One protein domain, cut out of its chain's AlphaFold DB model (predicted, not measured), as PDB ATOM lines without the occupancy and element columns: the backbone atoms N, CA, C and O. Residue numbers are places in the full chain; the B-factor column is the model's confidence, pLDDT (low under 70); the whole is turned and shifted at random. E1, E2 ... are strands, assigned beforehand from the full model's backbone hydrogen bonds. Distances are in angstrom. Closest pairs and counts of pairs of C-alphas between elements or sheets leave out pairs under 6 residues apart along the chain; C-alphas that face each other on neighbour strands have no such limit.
ATOM      1  N   ALA A  27     234.346 214.021 218.855       69.00
ATOM      2  CA  ALA A  27     234.878 213.143 217.822       69.00
ATOM      3  C   ALA A  27     236.381 213.378 217.721       69.00
ATOM      4  O   ALA A  27     236.808 214.533 217.755       69.00
ATOM      5  N   ASP A  28     237.145 212.312 217.520       79.75
ATOM      6  CA  ASP A  28     238.563 212.427 217.208       79.75
ATOM      7  C   ASP A  28     238.778 212.112 215.732       79.75
ATOM      8  O   ASP A  28     238.206 211.169 215.178       79.75
ATOM      9  N   PHE A  29     239.612 212.927 215.096       83.25
ATOM     10  CA  PHE A  29     240.059 212.721 213.732       83.25
ATOM     11  C   PHE A  29     241.574 212.771 213.697       83.25
ATOM     12  O   PHE A  29     242.178 213.761 214.113       83.25
ATOM     13  N   ASN A  30     242.177 211.706 213.189       86.19
ATOM     14  CA  ASN A  30     243.605 211.643 212.956       86.19
ATOM     15  C   ASN A  30     243.863 211.308 211.493       86.19
ATOM     16  O   ASN A  30     243.174 210.473 210.903       86.19
ATOM     17  N   ILE A  31     244.880 211.955 210.936       84.06
ATOM     18  CA  ILE A  31     245.399 211.624 209.625       84.06
ATOM     19  C   ILE A  31     246.901 211.419 209.695       84.06
ATOM     20  O   ILE A  31     247.636 212.238 210.252       84.06
ATOM     21  N   SER A  32     247.345 210.321 209.100       84.31
ATOM     22  CA  SER A  32     248.748 209.982 208.970       84.31
ATOM     23  C   SER A  32     249.068 209.744 207.507       84.31
ATOM     24  O   SER A  32     248.365 209.013 206.805       84.31
ATOM     25  N   VAL A  33     250.144 210.382 207.063       78.88
ATOM     26  CA  VAL A  33     250.694 210.244 205.721       78.88
ATOM     27  C   VAL A  33     252.092 209.678 205.883       78.88
ATOM     28  O   VAL A  33     252.965 210.329 206.456       78.88
ATOM     29  N   GLN A  34     252.317 208.469 205.380       71.25
ATOM     30  CA  GLN A  34     253.649 207.872 205.350       71.25
ATOM     31  C   GLN A  34     254.219 207.966 203.929       71.25
ATOM     32  O   GLN A  34     253.892 207.129 203.096       71.25
ATOM     33  N   SER A  35     255.057 208.974 203.633       59.09
ATOM     34  CA  SER A  35     256.119 208.885 202.602       59.09
ATOM     35  C   SER A  35     257.039 210.115 202.521       59.09
ATOM     36  O   SER A  35     256.668 211.243 202.853       59.09
ATOM     37  N   GLU A  36     258.239 209.891 201.978       56.50
ATOM     38  CA  GLU A  36     259.235 210.899 201.594       56.50
ATOM     39  C   GLU A  36     258.769 211.801 200.436       56.50
ATOM     40  O   GLU A  36     257.911 211.437 199.632       56.50
ATOM     41  N   LYS A  37     259.295 213.034 200.362       53.91
ATOM     42  CA  LYS A  37     258.936 214.054 199.352       53.91
ATOM     43  C   LYS A  37     258.978 213.487 197.919       53.91
ATOM     44  O   LYS A  37     260.019 213.015 197.481       53.91
ATOM     45  N   GLY A  38     257.865 213.584 197.181       52.50
ATOM     46  CA  GLY A  38     257.763 213.143 195.782       52.50
ATOM     47  C   GLY A  38     257.385 211.672 195.540       52.50
ATOM     48  O   GLY A  38     257.444 211.241 194.393       52.50
ATOM     49  N   VAL A  39     256.991 210.907 196.570       54.41
ATOM     50  CA  VAL A  39     256.624 209.480 196.445       54.41
ATOM     51  C   VAL A  39     255.174 209.219 196.883       54.41
ATOM     52  O   VAL A  39     254.680 209.836 197.827       54.41
ATOM     53  N   ILE A  40     254.533 208.271 196.189       57.44
ATOM     54  CA  ILE A  40     253.358 207.466 196.580       57.44
ATOM     55  C   ILE A  40     253.310 207.297 198.123       57.44
ATOM     56  O   ILE A  40     254.248 206.743 198.696       57.44
ATOM     57  N   SER A  41     252.257 207.804 198.800       60.06
ATOM     58  CA  SER A  41     252.122 207.821 200.280       60.06
ATOM     59  C   SER A  41     250.955 207.011 200.849       60.06
ATOM     60  O   SER A  41     249.821 207.254 200.448       60.06
ATOM     61  N   ASP A  42     251.172 206.153 201.851       70.00
ATOM     62  CA  ASP A  42     250.038 205.498 202.517       70.00
ATOM     63  C   ASP A  42     249.231 206.542 203.292       70.00
ATOM     64  O   ASP A  42     249.771 207.291 204.114       70.00
ATOM     65  N   PHE A  43     247.935 206.607 202.987       78.88
ATOM     66  CA  PHE A  43     247.023 207.610 203.515       78.88
ATOM     67  C   PHE A  43     246.076 206.940 204.500       78.88
ATOM     68  O   PHE A  43     245.124 206.267 204.102       78.88
ATOM     69  N   THR A  44     246.371 207.087 205.789       83.81
ATOM     70  CA  THR A  44     245.565 206.494 206.858       83.81
ATOM     71  C   THR A  44     244.738 207.570 207.528       83.81
ATOM     72  O   THR A  44     245.277 208.587 207.970       83.81
ATOM     73  N   PHE A  45     243.438 207.335 207.630       83.62
ATOM     74  CA  PHE A  45     242.532 208.184 208.375       83.62
ATOM     75  C   PHE A  45     241.800 207.373 209.434       83.62
ATOM     76  O   PHE A  45     241.251 206.301 209.172       83.62
ATOM     77  N   THR A  46     241.785 207.926 210.641       83.38
ATOM     78  CA  THR A  46     241.073 207.361 211.776       83.38
ATOM     79  C   THR A  46     240.010 208.346 212.227       83.38
ATOM     80  O   THR A  46     240.311 209.503 212.524       83.38
ATOM     81  N   ILE A  47     238.762 207.888 212.268       80.69
ATOM     82  CA  ILE A  47     237.610 208.680 212.696       80.69
ATOM     83  C   ILE A  47     236.949 207.953 213.853       80.69
ATOM     84  O   ILE A  47     236.435 206.848 213.673       80.69
ATOM     85  N   SER A  48     236.912 208.590 215.017       79.94
ATOM     86  CA  SER A  48     236.215 208.082 216.193       79.94
ATOM     87  C   SER A  48     234.961 208.907 216.447       79.94
ATOM     88  O   SER A  48     235.023 210.108 216.703       79.94
ATOM     89  N   GLN A  49     233.802 208.253 216.370       71.81
ATOM     90  CA  GLN A  49     232.526 208.855 216.725       71.81
ATOM     91  C   GLN A  49     232.448 209.033 218.253       71.81
ATOM     92  O   GLN A  49     232.755 208.091 218.992       71.81
ATOM     93  N   PRO A  50     231.978 210.195 218.736       65.25
ATOM     94  CA  PRO A  50     231.773 210.438 220.155       65.25
ATOM     95  C   PRO A  50     230.702 209.529 220.741       65.25
ATOM     96  O   PRO A  50     229.812 209.026 220.050       65.25
ATOM     97  N   THR A  51     230.756 209.363 222.060       66.75
ATOM     98  CA  THR A  51     229.700 208.688 222.807       66.75
ATOM     99  C   THR A  51     228.421 209.527 222.791       66.75
ATOM    100  O   THR A  51     228.418 210.699 223.164       66.75
ATOM    101  N   GLY A  52     227.315 208.934 222.341       67.00
ATOM    102  CA  GLY A  52     226.041 209.638 222.249       67.00
ATOM    103  C   GLY A  52     224.928 208.810 221.602       67.00
ATOM    104  O   GLY A  52     225.201 207.780 220.990       67.00
ATOM    105  N   PRO A  53     223.664 209.243 221.736       65.88
ATOM    106  CA  PRO A  53     222.518 208.553 221.145       65.88
ATOM    107  C   PRO A  53     222.340 208.847 219.646       65.88
ATOM    108  O   PRO A  53     221.435 208.302 219.018       65.88
ATOM    109  N   GLU A  54     223.146 209.745 219.076       70.50
ATOM    110  CA  GLU A  54     222.963 210.220 217.708       70.50
ATOM    111  C   GLU A  54     223.427 209.188 216.676       70.50
ATOM    112  O   GLU A  54     224.522 208.623 216.746       70.50
ATOM    113  N   THR A  55     222.577 208.959 215.678       71.31
ATOM    114  CA  THR A  55     222.872 208.061 214.564       71.31
ATOM    115  C   THR A  55     223.651 208.806 213.491       71.31
ATOM    116  O   THR A  55     223.217 209.851 213.016       71.31
ATOM    117  N   LEU A  56     224.792 208.261 213.077       73.88
ATOM    118  CA  LEU A  56     225.605 208.823 212.001       73.88
ATOM    119  C   LEU A  56     224.881 208.742 210.644       73.88
ATOM    120  O   LEU A  56     224.419 207.667 210.266       73.88
ATOM    121  N   SER A  57     224.836 209.850 209.903       77.19
ATOM    122  CA  SER A  57     224.220 209.955 208.570       77.19
ATOM    123  C   SER A  57     225.236 209.828 207.439       77.19
ATOM    124  O   SER A  57     225.019 209.070 206.503       77.19
ATOM    125  N   ASN A  58     226.324 210.590 207.480       82.12
ATOM    126  CA  ASN A  58     227.422 210.483 206.523       82.12
ATOM    127  C   ASN A  58     228.706 211.047 207.146       82.12
ATOM    128  O   ASN A  58     228.683 211.713 208.187       82.12
ATOM    129  N   ILE A  59     229.821 210.728 206.504       86.62
ATOM    130  CA  ILE A  59     231.134 211.277 206.820       86.62
ATOM    131  C   ILE A  59     231.663 211.909 205.543       86.62
ATOM    132  O   ILE A  59     231.601 211.301 204.478       86.62
ATOM    133  N   GLU A  60     232.208 213.103 205.662       91.06
ATOM    134  CA  GLU A  60     232.885 213.796 204.581       91.06
ATOM    135  C   GLU A  60     234.310 214.120 205.026       91.06
ATOM    136  O   GLU A  60     234.516 214.707 206.085       91.06
ATOM    137  N   LEU A  61     235.293 213.712 204.230       91.94
ATOM    138  CA  LEU A  61     236.691 214.074 204.398       91.94
ATOM    139  C   LEU A  61     237.057 215.130 203.352       91.94
ATOM    140  O   LEU A  61     236.977 214.883 202.151       91.94
ATOM    141  N   VAL A  62     237.508 216.287 203.818       94.75
ATOM    142  CA  VAL A  62     238.028 217.373 202.991       94.75
ATOM    143  C   VAL A  62     239.549 217.274 202.958       94.75
ATOM    144  O   VAL A  62     240.238 217.380 203.980       94.75
ATOM    145  N   ILE A  63     240.064 217.068 201.754       93.75
ATOM    146  CA  ILE A  63     241.480 216.944 201.432       93.75
ATOM    147  C   ILE A  63     241.918 218.275 200.809       93.75
ATOM    148  O   ILE A  63     241.300 218.719 199.839       93.75
ATOM    149  N   PRO A  64     242.953 218.944 201.344       93.69
ATOM    150  CA  PRO A  64     243.346 220.266 200.874       93.69
ATOM    151  C   PRO A  64     243.941 220.223 199.462       93.69
ATOM    152  O   PRO A  64     244.340 219.170 198.962       93.69
ATOM    153  N   SER A  65     244.045 221.393 198.834       92.94
ATOM    154  CA  SER A  65     244.692 221.538 197.529       92.94
ATOM    155  C   SER A  65     246.157 221.086 197.537       92.94
ATOM    156  O   SER A  65     246.834 221.030 198.569       92.94
ATOM    157  N   GLY A  66     246.647 220.740 196.350       90.62
ATOM    158  CA  GLY A  66     247.963 220.166 196.099       90.62
ATOM    159  C   GLY A  66     247.997 218.638 196.171       90.62
ATOM    160  O   GLY A  66     248.957 218.044 195.686       90.62
ATOM    161  N   TRP A  67     246.981 218.003 196.754       90.94
ATOM    162  CA  TRP A  67     246.798 216.553 196.721       90.94
ATOM    163  C   TRP A  67     246.030 216.160 195.467       90.94
ATOM    164  O   TRP A  67     245.066 216.831 195.120       90.94
ATOM    165  N   GLU A  68     246.429 215.068 194.822       91.88
ATOM    166  CA  GLU A  68     245.747 214.557 193.632       91.88
ATOM    167  C   GLU A  68     245.338 213.102 193.829       91.88
ATOM    168  O   GLU A  68     246.159 212.244 194.154       91.88
ATOM    169  N   ILE A  69     244.061 212.816 193.600       93.31
ATOM    170  CA  ILE A  69     243.503 211.462 193.656       93.31
ATOM    171  C   ILE A  69     243.335 210.936 192.232       93.31
ATOM    172  O   ILE A  69     242.865 211.656 191.359       93.31
ATOM    173  N   LYS A  70     243.693 209.678 191.971       93.50
ATOM    174  CA  LYS A  70     243.489 209.087 190.640       93.50
ATOM    175  C   LYS A  70     242.008 209.051 190.260       93.50
ATOM    176  O   LYS A  70     241.148 208.781 191.097       93.50
ATOM    177  N   ASN A  71     241.720 209.284 188.981       96.31
ATOM    178  CA  ASN A  71     240.363 209.188 188.457       96.31
ATOM    179  C   ASN A  71     239.891 207.725 188.486       96.31
ATOM    180  O   ASN A  71     240.556 206.839 187.949       96.31
ATOM    181  N   GLY A  72     238.733 207.469 189.096       95.94
ATOM    182  CA  GLY A  72     238.189 206.119 189.253       95.94
ATOM    183  C   GLY A  72     237.893 205.423 187.922       95.94
ATOM    184  O   GLY A  72     237.982 204.198 187.841       95.94
ATOM    185  N   SER A  73     237.618 206.183 186.853       96.75
ATOM    186  CA  SER A  73     237.396 205.613 185.514       96.75
ATOM    187  C   SER A  73     238.662 205.029 184.881       96.75
ATOM    188  O   SER A  73     238.568 204.252 183.936       96.75
ATOM    189  N   GLU A  74     239.845 205.419 185.367       95.56
ATOM    190  CA  GLU A  74     241.148 204.951 184.871       95.56
ATOM    191  C   GLU A  74     241.660 203.724 185.637       95.56
ATOM    192  O   GLU A  74     242.601 203.061 185.200       95.56
ATOM    193  N   LEU A  75     241.048 203.425 186.784       95.56
ATOM    194  CA  LEU A  75     241.358 202.263 187.609       95.56
ATOM    195  C   LEU A  75     240.542 201.049 187.154       95.56
ATOM    196  O   LEU A  75     239.531 201.185 186.467       95.56
ATOM    197  N   THR A  76     240.953 199.844 187.536       96.50
ATOM    198  CA  THR A  76     240.246 198.605 187.178       96.50
ATOM    199  C   THR A  76     238.964 198.456 188.019       96.50
ATOM    200  O   THR A  76     238.927 198.866 189.180       96.50
ATOM    201  N   GLU A  77     237.875 197.900 187.470       96.31
ATOM    202  CA  GLU A  77     236.662 197.609 188.263       96.31
ATOM    203  C   GLU A  77     236.992 196.621 189.392       96.31
ATOM    204  O   GLU A  77     237.700 195.637 189.179       96.31
ATOM    205  N   ALA A  78     236.466 196.879 190.593       93.69
ATOM    206  CA  ALA A  78     236.724 196.099 191.803       93.69
ATOM    207  C   ALA A  78     238.206 196.022 192.229       93.69
ATOM    208  O   ALA A  78     238.562 195.201 193.078       93.69
ATOM    209  N   GLU A  79     239.069 196.890 191.688       93.81
ATOM    210  CA  GLU A  79     240.444 197.051 192.159       93.81
ATOM    211  C   GLU A  79     240.448 197.481 193.627       93.81
ATOM    212  O   GLU A  79     239.720 198.399 194.005       93.81
ATOM    213  N   ILE A  80     241.251 196.817 194.461       92.56
ATOM    214  CA  ILE A  80     241.357 197.149 195.885       92.56
ATOM    215  C   ILE A  80     242.229 198.393 196.035       92.56
ATOM    216  O   ILE A  80     243.446 198.331 195.878       92.56
ATOM    217  N   ILE A  81     241.597 199.499 196.409       93.19
ATOM    218  CA  ILE A  81     242.248 200.795 196.602       93.19
ATOM    219  C   ILE A  81     242.725 200.957 198.047       93.19
ATOM    220  O   ILE A  81     243.725 201.615 198.315       93.19
ATOM    221  N   GLY A  82     242.034 200.338 199.001       91.62
ATOM    222  CA  GLY A  82     242.331 200.509 200.417       91.62
ATOM    223  C   GLY A  82     241.765 199.400 201.285       91.62
ATOM    224  O   GLY A  82     240.978 198.563 200.837       91.62
ATOM    225  N   LYS A  83     242.196 199.381 202.543       92.06
ATOM    226  CA  LYS A  83     241.777 198.414 203.558       92.06
ATOM    227  C   LYS A  83     241.726 199.079 204.920       92.06
ATOM    228  O   LYS A  83     242.347 200.111 205.138       92.06
ATOM    229  N   GLY A  84     241.025 198.461 205.851       90.44
ATOM    230  CA  GLY A  84     240.954 198.970 207.204       90.44
ATOM    231  C   GLY A  84     240.057 198.144 208.099       90.44
ATOM    232  O   GLY A  84     239.806 196.967 207.835       90.44
ATOM    233  N   ASN A  85     239.584 198.767 209.169       90.00
ATOM    234  CA  ASN A  85     238.777 198.138 210.196       90.00
ATOM    235  C   ASN A  85     237.695 199.086 210.714       90.00
ATOM    236  O   ASN A  85     237.931 200.268 210.958       90.00
ATOM    237  N   LEU A  86     236.514 198.523 210.955       87.06
ATOM    238  CA  LEU A  86     235.467 199.129 211.761       87.06
ATOM    239  C   LEU A  86     235.496 198.496 213.148       87.06
ATOM    240  O   LEU A  86     235.219 197.305 213.289       87.06
ATOM    241  N   ASN A  87     235.776 199.305 214.162       86.38
ATOM    242  CA  ASN A  87     235.723 198.905 215.561       86.38
ATOM    243  C   ASN A  87     234.468 199.492 216.210       86.38
ATOM    244  O   ASN A  87     234.200 200.685 216.073       86.38
ATOM    245  N   PHE A  88     233.695 198.663 216.904       80.62
ATOM    246  CA  PHE A  88     232.461 199.079 217.572       80.62
ATOM    247  C   PHE A  88     232.146 198.181 218.766       80.62
ATOM    248  O   PHE A  88     232.745 197.119 218.939       80.62
ATOM    249  N   VAL A  89     231.182 198.590 219.584       75.06
ATOM    250  CA  VAL A  89     230.661 197.778 220.687       75.06
ATOM    251  C   VAL A  89     229.244 197.328 220.344       75.06
ATOM    252  O   VAL A  89     228.406 198.131 219.951       75.06
ATOM    253  N   LEU A  90     228.971 196.031 220.488       74.19
ATOM    254  CA  LEU A  90     227.635 195.459 220.332       74.19
ATOM    255  C   LEU A  90     227.302 194.616 221.556       74.19
ATOM    256  O   LEU A  90     228.005 193.647 221.847       74.19
ATOM    257  N   ASN A  91     226.233 194.981 222.265       77.00
ATOM    258  CA  ASN A  91     225.813 194.339 223.515       77.00
ATOM    259  C   ASN A  91     226.950 194.271 224.555       77.00
ATOM    260  O   ASN A  91     227.173 193.238 225.183       77.00
ATOM    261  N   GLY A  92     227.722 195.356 224.683       74.56
ATOM    262  CA  GLY A  92     228.863 195.444 225.601       74.56
ATOM    263  C   GLY A  92     230.124 194.688 225.161       74.56
ATOM    264  O   GLY A  92     231.116 194.701 225.885       74.56
ATOM    265  N   VAL A  93     230.122 194.048 223.987       79.50
ATOM    266  CA  VAL A  93     231.276 193.309 223.457       79.50
ATOM    267  C   VAL A  93     231.932 194.099 222.331       79.50
ATOM    268  O   VAL A  93     231.267 194.454 221.359       79.50
ATOM    269  N   ALA A  94     233.241 194.335 222.439       84.12
ATOM    270  CA  ALA A  94     234.028 194.929 221.363       84.12
ATOM    271  C   ALA A  94     234.071 193.996 220.145       84.12
ATOM    272  O   ALA A  94     234.310 192.790 220.258       84.12
ATOM    273  N   ARG A  95     233.823 194.562 218.969       84.44
ATOM    274  CA  ARG A  95     233.811 193.884 217.678       84.44
ATOM    275  C   ARG A  95     234.690 194.649 216.704       84.44
ATOM    276  O   ARG A  95     234.747 195.876 216.738       84.44
ATOM    277  N   GLN A  96     235.318 193.894 215.816       88.94
ATOM    278  CA  GLN A  96     236.115 194.411 214.718       88.94
ATOM    279  C   GLN A  96     235.634 193.746 213.432       88.94
ATOM    280  O   GLN A  96     235.532 192.519 213.370       88.94
ATOM    281  N   ILE A  97     235.311 194.553 212.426       87.62
ATOM    282  CA  ILE A  97     234.947 194.091 211.086       87.62
ATOM    283  C   ILE A  97     236.004 194.608 210.107       87.62
ATOM    284  O   ILE A  97     236.261 195.815 210.104       87.62
ATOM    285  N   PRO A  98     236.611 193.740 209.277       90.25
ATOM    286  CA  PRO A  98     237.516 194.192 208.233       90.25
ATOM    287  C   PRO A  98     236.754 195.020 207.197       90.25
ATOM    288  O   PRO A  98     235.595 194.740 206.881       90.25
ATOM    289  N   VAL A  99     237.423 196.034 206.665       90.25
ATOM    290  CA  VAL A  99     236.896 196.921 205.633       90.25
ATOM    291  C   VAL A  99     237.817 196.884 204.422       90.25
ATOM    292  O   VAL A  99     239.040 196.906 204.563       90.25
ATOM    293  N   ILE A 100     237.237 196.835 203.228       92.62
ATOM    294  CA  ILE A 100     237.952 196.910 201.953       92.62
ATOM    295  C   ILE A 100     237.335 198.038 201.135       92.62
ATOM    296  O   ILE A 100     236.118 198.171 201.076       92.62
ATOM    297  N   ILE A 101     238.169 198.846 200.497       93.25
ATOM    298  CA  ILE A 101     237.744 199.914 199.595       93.25
ATOM    299  C   ILE A 101     238.054 199.450 198.180       93.25
ATOM    300  O   ILE A 101     239.215 199.174 197.872       93.25
ATOM    301  N   ILE A 102     237.033 199.347 197.335       95.06
ATOM    302  CA  ILE A 102     237.183 198.910 195.945       95.06
ATOM    303  C   ILE A 102     236.730 199.988 194.968       95.06
ATOM    304  O   ILE A 102     235.784 200.728 195.239       95.06
ATOM    305  N   ASN A 103     237.381 200.052 193.813       97.00
ATOM    306  CA  ASN A 103     237.005 200.957 192.739       97.00
ATOM    307  C   ASN A 103     235.715 200.520 192.032       97.00
ATOM    308  O   ASN A 103     235.472 199.323 191.856       97.00
ATOM    309  N   SER A 104     234.967 201.489 191.507       96.88
ATOM    310  CA  SER A 104     234.040 201.274 190.402       96.88
ATOM    311  C   SER A 104     234.362 202.210 189.235       96.88
ATOM    312  O   SER A 104     234.468 203.424 189.404       96.88
ATOM    313  N   GLN A 105     234.483 201.644 188.033       96.88
ATOM    314  CA  GLN A 105     234.753 202.372 186.792       96.88
ATOM    315  C   GLN A 105     233.568 203.225 186.344       96.88
ATOM    316  O   GLN A 105     233.752 204.249 185.689       96.88
ATOM    317  N   ASN A 106     232.344 202.828 186.702       96.69
ATOM    318  CA  ASN A 106     231.183 203.690 186.532       96.69
ATOM    319  C   ASN A 106     231.179 204.744 187.641       96.69
ATOM    320  O   ASN A 106     230.543 204.553 188.671       96.69
ATOM    321  N   THR A 107     231.868 205.861 187.428       95.62
ATOM    322  CA  THR A 107     232.033 206.897 188.460       95.62
ATOM    323  C   THR A 107     230.758 207.681 188.777       95.62
ATOM    324  O   THR A 107     230.758 208.492 189.697       95.62
ATOM    325  N   GLN A 108     229.670 207.467 188.027       95.38
ATOM    326  CA  GLN A 108     228.390 208.170 188.189       95.38
ATOM    327  C   GLN A 108     228.496 209.705 188.099       95.38
ATOM    328  O   GLN A 108     227.674 210.424 188.655       95.38
ATOM    329  N   GLY A 109     229.497 210.216 187.375       95.88
ATOM    330  CA  GLY A 109     229.735 211.656 187.227       95.88
ATOM    331  C   GLY A 109     230.668 212.261 188.280       95.88
ATOM    332  O   GLY A 109     231.001 213.437 188.159       95.88
ATOM    333  N   HIS A 110     231.133 211.470 189.247       97.56
ATOM    334  CA  HIS A 110     232.156 211.863 190.218       97.56
ATOM    335  C   HIS A 110     233.571 211.619 189.672       97.56
ATOM    336  O   HIS A 110     233.759 210.893 188.688       97.56
ATOM    337  N   LYS A 111     234.589 212.184 190.334       97.25
ATOM    338  CA  LYS A 111     235.999 211.892 190.016       97.25
ATOM    339  C   LYS A 111     236.355 210.442 190.344       97.25
ATOM    340  O   LYS A 111     237.109 209.814 189.609       97.25
ATOM    341  N   ALA A 112     235.808 209.889 191.421       97.31
ATOM    342  CA  ALA A 112     235.860 208.455 191.667       97.31
ATOM    343  C   ALA A 112     234.632 207.982 192.445       97.31
ATOM    344  O   ALA A 112     234.106 208.706 193.287       97.31
ATOM    345  N   TYR A 113     234.205 206.750 192.174       96.81
ATOM    346  CA  TYR A 113     233.197 206.049 192.962       96.81
ATOM    347  C   TYR A 113     233.855 204.827 193.593       96.81
ATOM    348  O   TYR A 113     234.210 203.866 192.910       96.81
ATOM    349  N   TRP A 114     234.057 204.888 194.902       94.94
ATOM    350  CA  TRP A 114     234.643 203.818 195.694       94.94
ATOM    351  C   TRP A 114     233.561 203.157 196.537       94.94
ATOM    352  O   TRP A 114     232.745 203.812 197.181       94.94
ATOM    353  N   LYS A 115     233.558 201.831 196.555       93.38
ATOM    354  CA  LYS A 115     232.658 201.039 197.388       93.38
ATOM    355  C   LYS A 115     233.421 200.602 198.623       93.38
ATOM    356  O   LYS A 115     234.469 199.968 198.514       93.38
ATOM    357  N   ILE A 116     232.893 200.930 199.795       91.25
ATOM    358  CA  ILE A 116     233.472 200.519 201.071       91.25
ATOM    359  C   ILE A 116     232.710 199.281 201.536       91.25
ATOM    360  O   ILE A 116     231.529 199.336 201.882       91.25
ATOM    361  N   VAL A 117     233.397 198.149 201.494       91.19
ATOM    362  CA  VAL A 117     232.882 196.811 201.758       91.19
ATOM    363  C   VAL A 117     233.237 196.409 203.184       91.19
ATOM    364  O   VAL A 117     234.413 196.354 203.533       91.19
ATOM    365  N   PHE A 118     232.233 196.108 204.003       87.50
ATOM    366  CA  PHE A 118     232.410 195.626 205.372       87.50
ATOM    367  C   PHE A 118     232.241 194.107 205.414       87.50
ATOM    368  O   PHE A 118     231.182 193.581 205.059       87.50
ATOM    369  N   GLY A 119     233.258 193.408 205.907       84.00
ATOM    370  CA  GLY A 119     233.332 191.948 205.903       84.00
ATOM    371  C   GLY A 119     234.276 191.413 204.830       84.00
ATOM    372  O   GLY A 119     235.152 192.121 204.338       84.00
ATOM    373  N   ASP A 120     234.119 190.135 204.497       76.62
ATOM    374  CA  ASP A 120     234.889 189.497 203.431       76.62
ATOM    375  C   ASP A 120     234.368 189.957 202.059       76.62
ATOM    376  O   ASP A 120     233.159 190.076 201.861       76.62
ATOM    377  N   GLN A 121     235.258 190.182 201.088       70.44
ATOM    378  CA  GLN A 121     234.872 190.556 199.723       70.44
ATOM    379  C   GLN A 121     233.957 189.509 199.062       70.44
ATOM    380  O   GLN A 121     233.097 189.859 198.257       70.44
ATOM    381  N   SER A 122     234.129 188.230 199.401       76.88
ATOM    382  CA  SER A 122     233.324 187.118 198.883       76.88
ATOM    383  C   SER A 122     231.946 186.998 199.543       76.88
ATOM    384  O   SER A 122     231.044 186.386 198.971       76.88
ATOM    385  N   SER A 123     231.759 187.591 200.725       76.81
ATOM    386  CA  SER A 123     230.491 187.587 201.459       76.81
ATOM    387  C   SER A 123     230.362 188.864 202.301       76.81
ATOM    388  O   SER A 123     230.537 188.835 203.523       76.81
ATOM    389  N   PRO A 124     230.110 190.014 201.650       80.31
ATOM    390  CA  PRO A 124     230.058 191.287 202.345       80.31
ATOM    391  C   PRO A 124     228.797 191.382 203.203       80.31
ATOM    392  O   PRO A 124     227.702 191.031 202.763       80.31
ATOM    393  N   PHE A 125     228.934 191.901 204.421       77.44
ATOM    394  CA  PHE A 125     227.787 192.178 205.289       77.44
ATOM    395  C   PHE A 125     227.018 193.406 204.810       77.44
ATOM    396  O   PHE A 125     225.790 193.446 204.851       77.44
ATOM    397  N   VAL A 126     227.761 194.430 204.392       83.81
ATOM    398  CA  VAL A 126     227.227 195.689 203.886       83.81
ATOM    399  C   VAL A 126     228.268 196.348 202.995       83.81
ATOM    400  O   VAL A 126     229.467 196.288 203.265       83.81
ATOM    401  N   THR A 127     227.785 196.994 201.944       87.62
ATOM    402  CA  THR A 127     228.581 197.874 201.095       87.62
ATOM    403  C   THR A 127     227.969 199.256 201.184       87.62
ATOM    404  O   THR A 127     226.754 199.396 201.028       87.62
ATOM    405  N   ILE A 128     228.794 200.259 201.460       88.38
ATOM    406  CA  ILE A 128     228.382 201.659 201.390       88.38
ATOM    407  C   ILE A 128     229.035 202.321 200.186       88.38
ATOM    408  O   ILE A 128     230.167 201.994 199.806       88.38
ATOM    409  N   ASP A 129     228.300 203.259 199.612       92.12
ATOM    410  CA  ASP A 129     228.763 204.048 198.489       92.12
ATOM    411  C   ASP A 129     229.614 205.207 198.983       92.12
ATOM    412  O   ASP A 129     229.363 205.800 200.039       92.12
ATOM    413  N   SER A 130     230.651 205.518 198.219       93.88
ATOM    414  CA  SER A 130     231.531 206.617 198.536       93.88
ATOM    415  C   SER A 130     232.041 207.307 197.284       93.88
ATOM    416  O   SER A 130     232.458 206.662 196.327       93.88
ATOM    417  N   PHE A 131     232.012 208.630 197.295       96.25
ATOM    418  CA  PHE A 131     232.296 209.447 196.127       96.25
ATOM    419  C   PHE A 131     233.431 210.410 196.418       96.25
ATOM    420  O   PHE A 131     233.561 210.912 197.535       96.25
ATOM    421  N   ILE A 132     234.247 210.647 195.399       96.69
ATOM    422  CA  ILE A 132     235.327 211.621 195.431       96.69
ATOM    423  C   ILE A 132     235.057 212.657 194.362       96.69
ATOM    424  O   ILE A 132     234.869 212.309 193.197       96.69
ATOM    425  N   ASP A 133     235.109 213.916 194.768       97.88
ATOM    426  CA  ASP A 133     234.947 215.084 193.914       97.88
ATOM    427  C   ASP A 133     236.117 216.059 194.100       97.88
ATOM    428  O   ASP A 133     236.928 215.925 195.019       97.88
ATOM    429  N   GLY A 134     236.216 217.045 193.209       97.06
ATOM    430  CA  GLY A 134     237.255 218.077 193.247       97.06
ATOM    431  C   GLY A 134     238.495 217.754 192.414       97.06
ATOM    432  O   GLY A 134     238.512 216.821 191.611       97.06
ATOM    433  N   ASP A 135     239.537 218.558 192.591       95.38
ATOM    434  CA  ASP A 135     240.748 218.565 191.770       95.38
ATOM    435  C   ASP A 135     241.965 219.035 192.582       95.38
ATOM    436  O   ASP A 135     241.828 219.555 193.690       95.38
ATOM    437  N   ILE A 136     243.164 218.866 192.021       94.12
ATOM    438  CA  ILE A 136     244.416 219.259 192.675       94.12
ATOM    439  C   ILE A 136     244.460 220.743 193.078       94.12
ATOM    440  O   ILE A 136     245.096 221.087 194.075       94.12
ATOM    441  N   ASP A 137     243.783 221.638 192.355       93.81
ATOM    442  CA  ASP A 137     243.877 223.081 192.585       93.81
ATOM    443  C   ASP A 137     242.984 223.536 193.745       93.81
ATOM    444  O   ASP A 137     243.361 224.415 194.527       93.81
ATOM    445  N   LYS A 138     241.799 222.933 193.881       94.25
ATOM    446  CA  LYS A 138     240.804 223.277 194.912       94.25
ATOM    447  C   LYS A 138     240.815 222.331 196.108       94.25
ATOM    448  O   LYS A 138     240.293 222.694 197.160       94.25
ATOM    449  N   GLY A 139     241.426 221.160 195.962       95.25
ATOM    450  CA  GLY A 139     241.323 220.053 196.903       95.25
ATOM    451  C   GLY A 139     240.206 219.079 196.530       95.25
ATOM    452  O   GLY A 139     239.457 219.277 195.567       95.25
ATOM    453  N   HIS A 140     240.099 218.018 197.324       96.62
ATOM    454  CA  HIS A 140     239.137 216.945 197.122       96.62
ATOM    455  C   HIS A 140     238.145 216.839 198.272       96.62
ATOM    456  O   HIS A 140     238.467 217.114 199.427       96.62
ATOM    457  N   GLN A 141     236.950 216.363 197.948       96.44
ATOM    458  CA  GLN A 141     235.945 215.971 198.922       96.44
ATOM    459  C   GLN A 141     235.680 214.480 198.764       96.44
ATOM    460  O   GLN A 141     235.287 214.035 197.690       96.44
ATOM    461  N   TRP A 142     235.897 213.716 199.831       94.06
ATOM    462  CA  TRP A 142     235.590 212.296 199.889       94.06
ATOM    463  C   TRP A 142     234.385 212.069 200.804       94.06
ATOM    464  O   TRP A 142     234.478 212.150 202.027       94.06
ATOM    465  N   THR A 143     233.238 211.780 200.197       92.38
ATOM    466  CA  THR A 143     231.963 211.570 200.888       92.38
ATOM    467  C   THR A 143     231.680 210.081 201.032       92.38
ATOM    468  O   THR A 143     231.655 209.350 200.046       92.38
ATOM    469  N   MET A 144     231.435 209.618 202.253       89.06
ATOM    470  CA  MET A 144     230.994 208.260 202.573       89.06
ATOM    471  C   MET A 144     229.514 208.290 202.949       89.06
ATOM    472  O   MET A 144     229.139 208.771 204.025       89.06
ATOM    473  N   GLU A 145     228.661 207.773 202.066       81.38
ATOM    474  CA  GLU A 145     227.219 207.746 202.280       81.38
ATOM    475  C   GLU A 145     226.830 206.545 203.131       81.38
ATOM    476  O   GLU A 145     226.766 205.397 202.687       81.38
ATOM    477  N   ARG A 146     226.546 206.805 204.403       69.88
ATOM    478  CA  ARG A 146     226.206 205.748 205.339       69.88
ATOM    479  C   ARG A 146     224.721 205.374 205.211       69.88
ATOM    480  O   ARG A 146     223.850 206.078 205.706       69.88
ATOM    481  N   LYS A 147     224.433 204.199 204.639       58.81
ATOM    482  CA  LYS A 147     223.122 203.517 204.724       58.81
ATOM    483  C   LYS A 147     223.245 202.195 205.493       58.81
ATOM    484  O   LYS A 147     223.161 201.127 204.895       58.81
ATOM    485  N   PHE A 148     223.463 202.218 206.814       56.94
ATOM    486  CA  PHE A 148     223.307 200.965 207.577       56.94
ATOM    487  C   PHE A 148     221.827 200.693 207.823       56.94
ATOM    488  O   PHE A 148     221.066 201.589 208.176       56.94
ATOM    489  N   LEU A 149     221.445 199.425 207.692       48.69
ATOM    490  CA  LEU A 149     220.113 198.924 208.033       48.69
ATOM    491  C   LEU A 149     219.932 198.703 209.552       48.69
ATOM    492  O   LEU A 149     218.903 198.182 209.973       48.69
ATOM    493  N   PHE A 150     220.927 199.056 210.377       52.78
ATOM    494  CA  PHE A 150     220.938 198.820 211.822       52.78
ATOM    495  C   PHE A 150     221.642 199.947 212.595       52.78
ATOM    496  O   PHE A 150     222.597 200.557 212.107       52.78
ATOM    497  N   ASN A 151     221.180 200.190 213.825       58.19
ATOM    498  CA  ASN A 151     221.816 201.116 214.762       58.19
ATOM    499  C   ASN A 151     223.077 200.472 215.350       58.19
ATOM    500  O   ASN A 151     223.020 199.365 215.880       58.19
ATOM    501  N   ILE A 152     224.208 201.174 215.264       60.62
ATOM    502  CA  ILE A 152     225.457 200.800 215.936       60.62
ATOM    503  C   ILE A 152     225.654 201.786 217.086       60.62
ATOM    504  O   ILE A 152     225.606 202.996 216.862       60.62
ATOM    505  N   GLU A 153     225.846 201.271 218.296       62.03
ATOM    506  CA  GLU A 153     226.096 202.093 219.479       62.03
ATOM    507  C   GLU A 153     227.561 202.568 219.507       62.03
ATOM    508  O   GLU A 153     228.469 201.796 219.178       62.03
ATOM    509  N   PRO A 154     227.830 203.826 219.897       65.25
ATOM    510  CA  PRO A 154     229.189 204.294 220.153       65.25
ATOM    511  C   PRO A 154     229.900 203.539 221.296       65.25
ATOM    512  O   PRO A 154     229.233 203.017 222.190       65.25
ATOM    513  N   PRO A 155     231.247 203.551 221.348       69.75
ATOM    514  CA  PRO A 155     232.157 204.224 220.421       69.75
ATOM    515  C   PRO A 155     232.297 203.458 219.100       69.75
ATOM    516  O   PRO A 155     232.407 202.233 219.090       69.75
ATOM    517  N   ILE A 156     232.327 204.192 217.988       75.25
ATOM    518  CA  ILE A 156     232.610 203.643 216.657       75.25
ATOM    519  C   ILE A 156     233.915 204.254 216.177       75.25
ATOM    520  O   ILE A 156     234.048 205.472 216.191       75.25
ATOM    521  N   THR A 157     234.866 203.431 215.751       82.62
ATOM    522  CA  THR A 157     236.103 203.904 215.124       82.62
ATOM    523  C   THR A 157     236.256 203.293 213.741       82.62
ATOM    524  O   THR A 157     236.252 202.069 213.600       82.62
ATOM    525  N   PHE A 158     236.398 204.152 212.738       83.94
ATOM    526  CA  PHE A 158     236.789 203.791 211.383       83.94
ATOM    527  C   PHE A 158     238.286 204.025 211.256       83.94
ATOM    528  O   PHE A 158     238.730 205.152 211.438       83.94
ATOM    529  N   ASP A 159     239.042 202.977 210.963       88.06
ATOM    530  CA  ASP A 159     240.463 203.060 210.646       88.06
ATOM    531  C   ASP A 159     240.643 202.579 209.213       88.06
ATOM    532  O   ASP A 159     240.434 201.400 208.936       88.06
ATOM    533  N   LEU A 160     240.923 203.493 208.291       86.94
ATOM    534  CA  LEU A 160     240.951 203.217 206.862       86.94
ATOM    535  C   LEU A 160     242.271 203.704 206.272       86.94
ATOM    536  O   LEU A 160     242.653 204.862 206.429       86.94
ATOM    537  N   ALA A 161     242.944 202.815 205.552       89.25
ATOM    538  CA  ALA A 161     244.169 203.087 204.824       89.25
ATOM    539  C   ALA A 161     243.911 202.969 203.320       89.25
ATOM    540  O   ALA A 161     243.484 201.923 202.822       89.25
ATOM    541  N   VAL A 162     244.184 204.045 202.593       88.12
ATOM    542  CA  VAL A 162     244.186 204.062 201.131       88.12
ATOM    543  C   VAL A 162     245.610 203.864 200.649       88.12
ATOM    544  O   VAL A 162     246.538 204.514 201.132       88.12
ATOM    545  N   ASN A 163     245.773 202.953 199.691       84.12
ATOM    546  CA  ASN A 163     247.061 202.672 199.098       84.12
ATOM    547  C   ASN A 163     247.584 203.921 198.396       84.12
ATOM    548  O   ASN A 163     246.924 204.592 197.597       84.12
ATOM    549  N   ALA A 164     248.843 204.151 198.682       75.94
ATOM    550  CA  ALA A 164     249.668 205.209 198.183       75.94
ATOM    551  C   ALA A 164     249.650 205.452 196.668       75.94
ATOM    552  O   ALA A 164     249.915 206.558 196.200       75.94
ATOM    553  N   SER A 165     249.355 204.425 195.878       82.69
ATOM    554  CA  SER A 165     249.360 204.490 194.417       82.69
ATOM    555  C   SER A 165     248.175 205.268 193.854       82.69
ATOM    556  O   SER A 165     248.171 205.557 192.657       82.69
ATOM    557  N   TYR A 166     247.173 205.585 194.680       88.06
ATOM    558  CA  TYR A 166     245.941 206.259 194.264       88.06
ATOM    559  C   TYR A 166     245.841 207.704 194.747       88.06
ATOM    560  O   TYR A 166     244.977 208.433 194.264       88.06
ATOM    561  N   ILE A 167     246.725 208.122 195.657       87.69
ATOM    562  CA  ILE A 167     246.764 209.474 196.212       87.69
ATOM    563  C   ILE A 167     248.195 210.006 196.108       87.69
ATOM    564  O   ILE A 167     249.123 209.487 196.724       87.69
ATOM    565  N   THR A 168     248.367 211.061 195.320       86.44
ATOM    566  CA  THR A 168     249.639 211.756 195.125       86.44
ATOM    567  C   THR A 168     249.688 212.977 196.027       86.44
ATOM    568  O   THR A 168     248.765 213.792 196.045       86.44
ATOM    569  N   LYS A 169     250.783 213.114 196.771       82.94
ATOM    570  CA  LYS A 169     250.992 214.243 197.671       82.94
ATOM    571  C   LYS A 169     251.480 215.503 196.941       82.94
ATOM    572  O   LYS A 169     252.079 215.390 195.867       82.94
ATOM    573  N   PRO A 170     251.323 216.689 197.549       85.88
ATOM    574  CA  PRO A 170     251.865 217.918 196.998       85.88
ATOM    575  C   PRO A 170     253.385 217.876 196.793       85.88
ATOM    576  O   PRO A 170     254.132 217.290 197.576       85.88
ATOM    577  N   ALA A 171     253.869 218.567 195.755       80.75
ATOM    578  CA  ALA A 171     255.302 218.671 195.451       80.75
ATOM    579  C   ALA A 171     256.084 219.563 196.444       80.75
ATOM    580  O   ALA A 171     257.321 219.574 196.454       80.75
ATOM    581  N   PHE A 172     255.378 220.329 197.277       77.69
ATOM    582  CA  PHE A 172     255.953 221.193 198.303       77.69
ATOM    583  C   PHE A 172     255.968 220.506 199.674       77.69
ATOM    584  O   PHE A 172     255.150 219.644 199.967       77.69
ATOM    585  N   SER A 173     256.920 220.905 200.516       78.94
ATOM    586  CA  SER A 173     257.002 220.473 201.914       78.94
ATOM    587  C   SER A 173     256.200 221.413 202.804       78.94
ATOM    588  O   SER A 173     256.186 222.622 202.559       78.94
ATOM    589  N   GLY A 174     255.601 220.891 203.869       83.06
ATOM    590  CA  GLY A 174     254.879 221.721 204.827       83.06
ATOM    591  C   GLY A 174     253.887 220.936 205.665       83.06
ATOM    592  O   GLY A 174     254.064 219.747 205.916       83.06
ATOM    593  N   THR A 175     252.843 221.628 206.112       85.56
ATOM    594  CA  THR A 175     251.734 221.029 206.849       85.56
ATOM    595  C   THR A 175     250.457 221.183 206.039       85.56
ATOM    596  O   THR A 175     250.050 222.301 205.729       85.56
ATOM    597  N   SER A 176     249.814 220.062 205.719       88.62
ATOM    598  CA  SER A 176     248.458 220.040 205.173       88.62
ATOM    599  C   SER A 176     247.442 219.970 206.306       88.62
ATOM    600  O   SER A 176     247.638 219.244 207.283       88.62
ATOM    601  N   VAL A 177     246.345 220.713 206.156       91.75
ATOM    602  CA  VAL A 177     245.202 220.674 207.072       91.75
ATOM    603  C   VAL A 177     244.090 219.883 206.408       91.75
ATOM    604  O   VAL A 177     243.553 220.309 205.390       91.75
ATOM    605  N   PHE A 178     243.751 218.749 207.000       92.38
ATOM    606  CA  PHE A 178     242.608 217.941 206.609       92.38
ATOM    607  C   PHE A 178     241.451 218.230 207.545       92.38
ATOM    608  O   PHE A 178     241.660 218.522 208.726       92.38
ATOM    609  N   GLU A 179     240.237 218.120 207.030       92.25
ATOM    610  CA  GLU A 179     239.022 218.306 207.813       92.25
ATOM    611  C   GLU A 179     238.112 217.099 207.632       92.25
ATOM    612  O   GLU A 179     237.941 216.615 206.519       92.25
ATOM    613  N   VAL A 180     237.520 216.615 208.719       89.19
ATOM    614  CA  VAL A 180     236.414 215.666 208.652       89.19
ATOM    615  C   VAL A 180     235.154 216.327 209.175       89.19
ATOM    616  O   VAL A 180     235.154 217.014 210.202       89.19
ATOM    617  N   ILE A 181     234.072 216.084 208.460       88.50
ATOM    618  CA  ILE A 181     232.730 216.504 208.795       88.50
ATOM    619  C   ILE A 181     231.908 215.244 209.048       88.50
ATOM    620  O   ILE A 181     231.754 214.385 208.182       88.50
ATOM    621  N   ILE A 182     231.364 215.143 210.254       83.75
ATOM    622  CA  ILE A 182     230.524 214.035 210.697       83.75
ATOM    623  C   ILE A 182     229.113 214.592 210.863       83.75
ATOM    624  O   ILE A 182     228.885 215.448 211.724       83.75
ATOM    625  N   ASN A 183     228.174 214.129 210.037       81.62
ATOM    626  CA  ASN A 183     226.779 214.559 210.122       81.62
ATOM    627  C   ASN A 183     225.911 213.451 210.712       81.62
ATOM    628  O   ASN A 183     226.071 212.276 210.377       81.62
ATOM    629  N   PHE A 184     224.948 213.834 211.546       78.19
ATOM    630  CA  PHE A 184     224.022 212.915 212.203       78.19
ATOM    631  C   PHE A 184     222.609 213.014 211.621       78.19
ATOM    632  O   PHE A 184     222.185 214.052 211.106       78.19
ATOM    633  N   VAL A 185     221.865 211.912 211.705       74.12
ATOM    634  CA  VAL A 185     220.468 211.828 211.276       74.12
ATOM    635  C   VAL A 185     219.640 212.836 212.076       74.12
ATOM    636  O   VAL A 185     219.739 212.910 213.298       74.12
ATOM    637  N   GLY A 186     218.822 213.625 211.377       65.56
ATOM    638  CA  GLY A 186     218.027 214.706 211.968       65.56
ATOM    639  C   GLY A 186     218.684 216.089 211.896       65.56
ATOM    640  O   GLY A 186     217.996 217.076 212.124       65.56
ATOM    641  N   GLY A 187     219.971 216.184 211.526       56.97
ATOM    642  CA  GLY A 187     220.626 217.438 211.120       56.97
ATOM    643  C   GLY A 187     220.870 218.475 212.224       56.97
ATOM    644  O   GLY A 187     221.333 219.572 211.928       56.97
ATOM    645  N   ILE A 188     220.569 218.151 213.484       54.81
ATOM    646  CA  ILE A 188     220.715 219.080 214.620       54.81
ATOM    647  C   ILE A 188     222.186 219.191 215.061       54.81
ATOM    648  O   ILE A 188     222.597 220.223 215.592       54.81
ATOM    649  N   SER A 189     222.993 218.169 214.768       64.44
ATOM    650  CA  SER A 189     224.388 218.063 215.193       64.44
ATOM    651  C   SER A 189     225.296 217.800 213.990       64.44
ATOM    652  O   SER A 189     225.064 216.886 213.194       64.44
ATOM    653  N   LYS A 190     226.342 218.621 213.861       77.44
ATOM    654  CA  LYS A 190     227.462 218.459 212.927       77.44
ATOM    655  C   LYS A 190     228.744 218.598 213.730       77.44
ATOM    656  O   LYS A 190     228.890 219.558 214.486       77.44
ATOM    657  N   ILE A 191     229.669 217.664 213.547       81.00
ATOM    658  CA  ILE A 191     231.000 217.752 214.142       81.00
ATOM    659  C   ILE A 191     232.001 218.016 213.032       81.00
ATOM    660  O   ILE A 191     231.980 217.349 212.000       81.00
ATOM    661  N   ILE A 192     232.862 219.002 213.259       86.44
ATOM    662  CA  ILE A 192     233.969 219.348 212.374       86.44
ATOM    663  C   ILE A 192     235.248 219.150 213.171       86.44
ATOM    664  O   ILE A 192     235.410 219.763 214.227       86.44
ATOM    665  N   GLN A 193     236.145 218.309 212.672       88.44
ATOM    666  CA  GLN A 193     237.464 218.098 213.262       88.44
ATOM    667  C   GLN A 193     238.544 218.315 212.220       88.44
ATOM    668  O   GLN A 193     238.338 218.060 211.036       88.44
ATOM    669  N   LYS A 194     239.707 218.783 212.669       89.75
ATOM    670  CA  LYS A 194     240.855 219.041 211.803       89.75
ATOM    671  C   LYS A 194     242.050 218.244 212.272       89.75
ATOM    672  O   LYS A 194     242.323 218.197 213.467       89.75
ATOM    673  N   SER A 195     242.783 217.682 211.321       89.06
ATOM    674  CA  SER A 195     244.055 217.023 211.589       89.06
ATOM    675  C   SER A 195     245.136 217.588 210.684       89.06
ATOM    676  O   SER A 195     244.899 217.929 209.524       89.06
ATOM    677  N   LEU A 196     246.338 217.699 211.240       87.19
ATOM    678  CA  LEU A 196     247.523 218.150 210.528       87.19
ATOM    679  C   LEU A 196     248.309 216.932 210.050       87.19
ATOM    680  O   LEU A 196     248.523 216.005 210.825       87.19
ATOM    681  N   ALA A 197     248.783 216.970 208.810       83.00
ATOM    682  CA  ALA A 197     249.759 216.015 208.296       83.00
ATOM    683  C   ALA A 197     250.990 216.754 207.768       83.00
ATOM    684  O   ALA A 197     250.876 217.760 207.062       83.00
ATOM    685  N   LEU A 198     252.167 216.253 208.135       78.62
ATOM    686  CA  LEU A 198     253.455 216.695 207.604       78.62
ATOM    687  C   LEU A 198     253.692 216.045 206.233       78.62
ATOM    688  O   LEU A 198     253.399 214.861 206.067       78.62
ATOM    689  N   ILE A 199     254.210 216.820 205.274       73.19
ATOM    690  CA  ILE A 199     254.378 216.432 203.858       73.19
ATOM    691  C   ILE A 199     255.829 216.535 203.391       73.19
ATOM    692  O   ILE A 199     256.471 217.565 203.720       73.19
TER     693      ILE A 199
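Overview. This is residues 27 to 199 of the 199 residues of an uncharacterized protein of Candidatus Curtissbacteria bacterium RIFCSPLOWO2_01_FULL_38_11b (UniProt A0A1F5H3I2). The domain is a flattened barrel, nearly closed: one sheet of eleven strands curls round until its edge strands E1 and E11 come side by side, their closest C-alphas 5.6 A apart. It is a folded sheet, one sheet bent back on itself, in which E1 E2 E9 E4 E5 E6 face E8 E3 E10 E11 with E7 as the hinge; parts of two long links meet across one end. The printed part has 173 residues with no named helix and eleven named strands, E1 to E11 in turn along the chain. The sheet's order is E1 E2 E9 E4 E5 E6 E7 E8 E3 E10 E11, all antiparallel. The class is all strand, and the whole is compact, with a radius of gyration of the C-alphas of 15.8 A and spans of 47 by 34 by 27 A.

Arrangement. E1, residues 28 to 34, is an edge strand and forms a hairpin with E2, residues 42 to 49; N 30 and O 46, 3.0 A apart, are within hydrogen-bond range. E3, residues 56 to 63, is only just apart from E2, at 8.4 A. A meander, each strand the antiparallel neighbour of the one before, holds E4, residues 80 to 90, E5, residues 93 to 104, E6, residues 112 to 120, E7, residues 123 to 135, and E8, residues 139 to 145. Each strand of it forms a hairpin with the next, and within hydrogen-bond range are N 86 and O 97, 2.8 A, N 117 and O 100, 2.8 A, N 114 and O 130, 2.8 A, and N 143 and O 131, 2.8 A. E7 bends by 68 degrees at residue 126. E8 is antiparallel to its neighbour E3, with N 61 and O 142 at 2.8 A. E9, residues 153 to 162, is antiparallel to its neighbours E2, N 47 to O 158 being 2.9 A, and E4, N 85 to O 159 being 2.8 A. E10, residues 175 to 184, is antiparallel to E3, with N 60 and O 181 at 2.9 A. It forms a hairpin with the other edge strand, E11, residues 190 to 198, with N 180 and O 193 at 2.9 A. The closest C-alphas of E1 and E11 are those of Asn 30 and Ser 195.

Along the chain. E1 begins at C-alpha 28, (238.563, 212.427, 217.208). E5 measures 34.1 A, E7 34.0 A and E10 29.4 A from first to last C-alpha. E11 ends at C-alpha 198, (253.455, 216.695, 207.604).

Size, cuts and confidence. The C-alphas farthest apart, of Asn 91 and Phe 172, are 47.6 A apart. The printed part has no cut. The links E3 to E4 and E9 to E10 are long; residues 68 to 69 pair with 167 to 168, antiparallel. The mean pLDDT of the printed part is 83.2, with 26 residues under 70, among them 35 to 41 and 146 to 155.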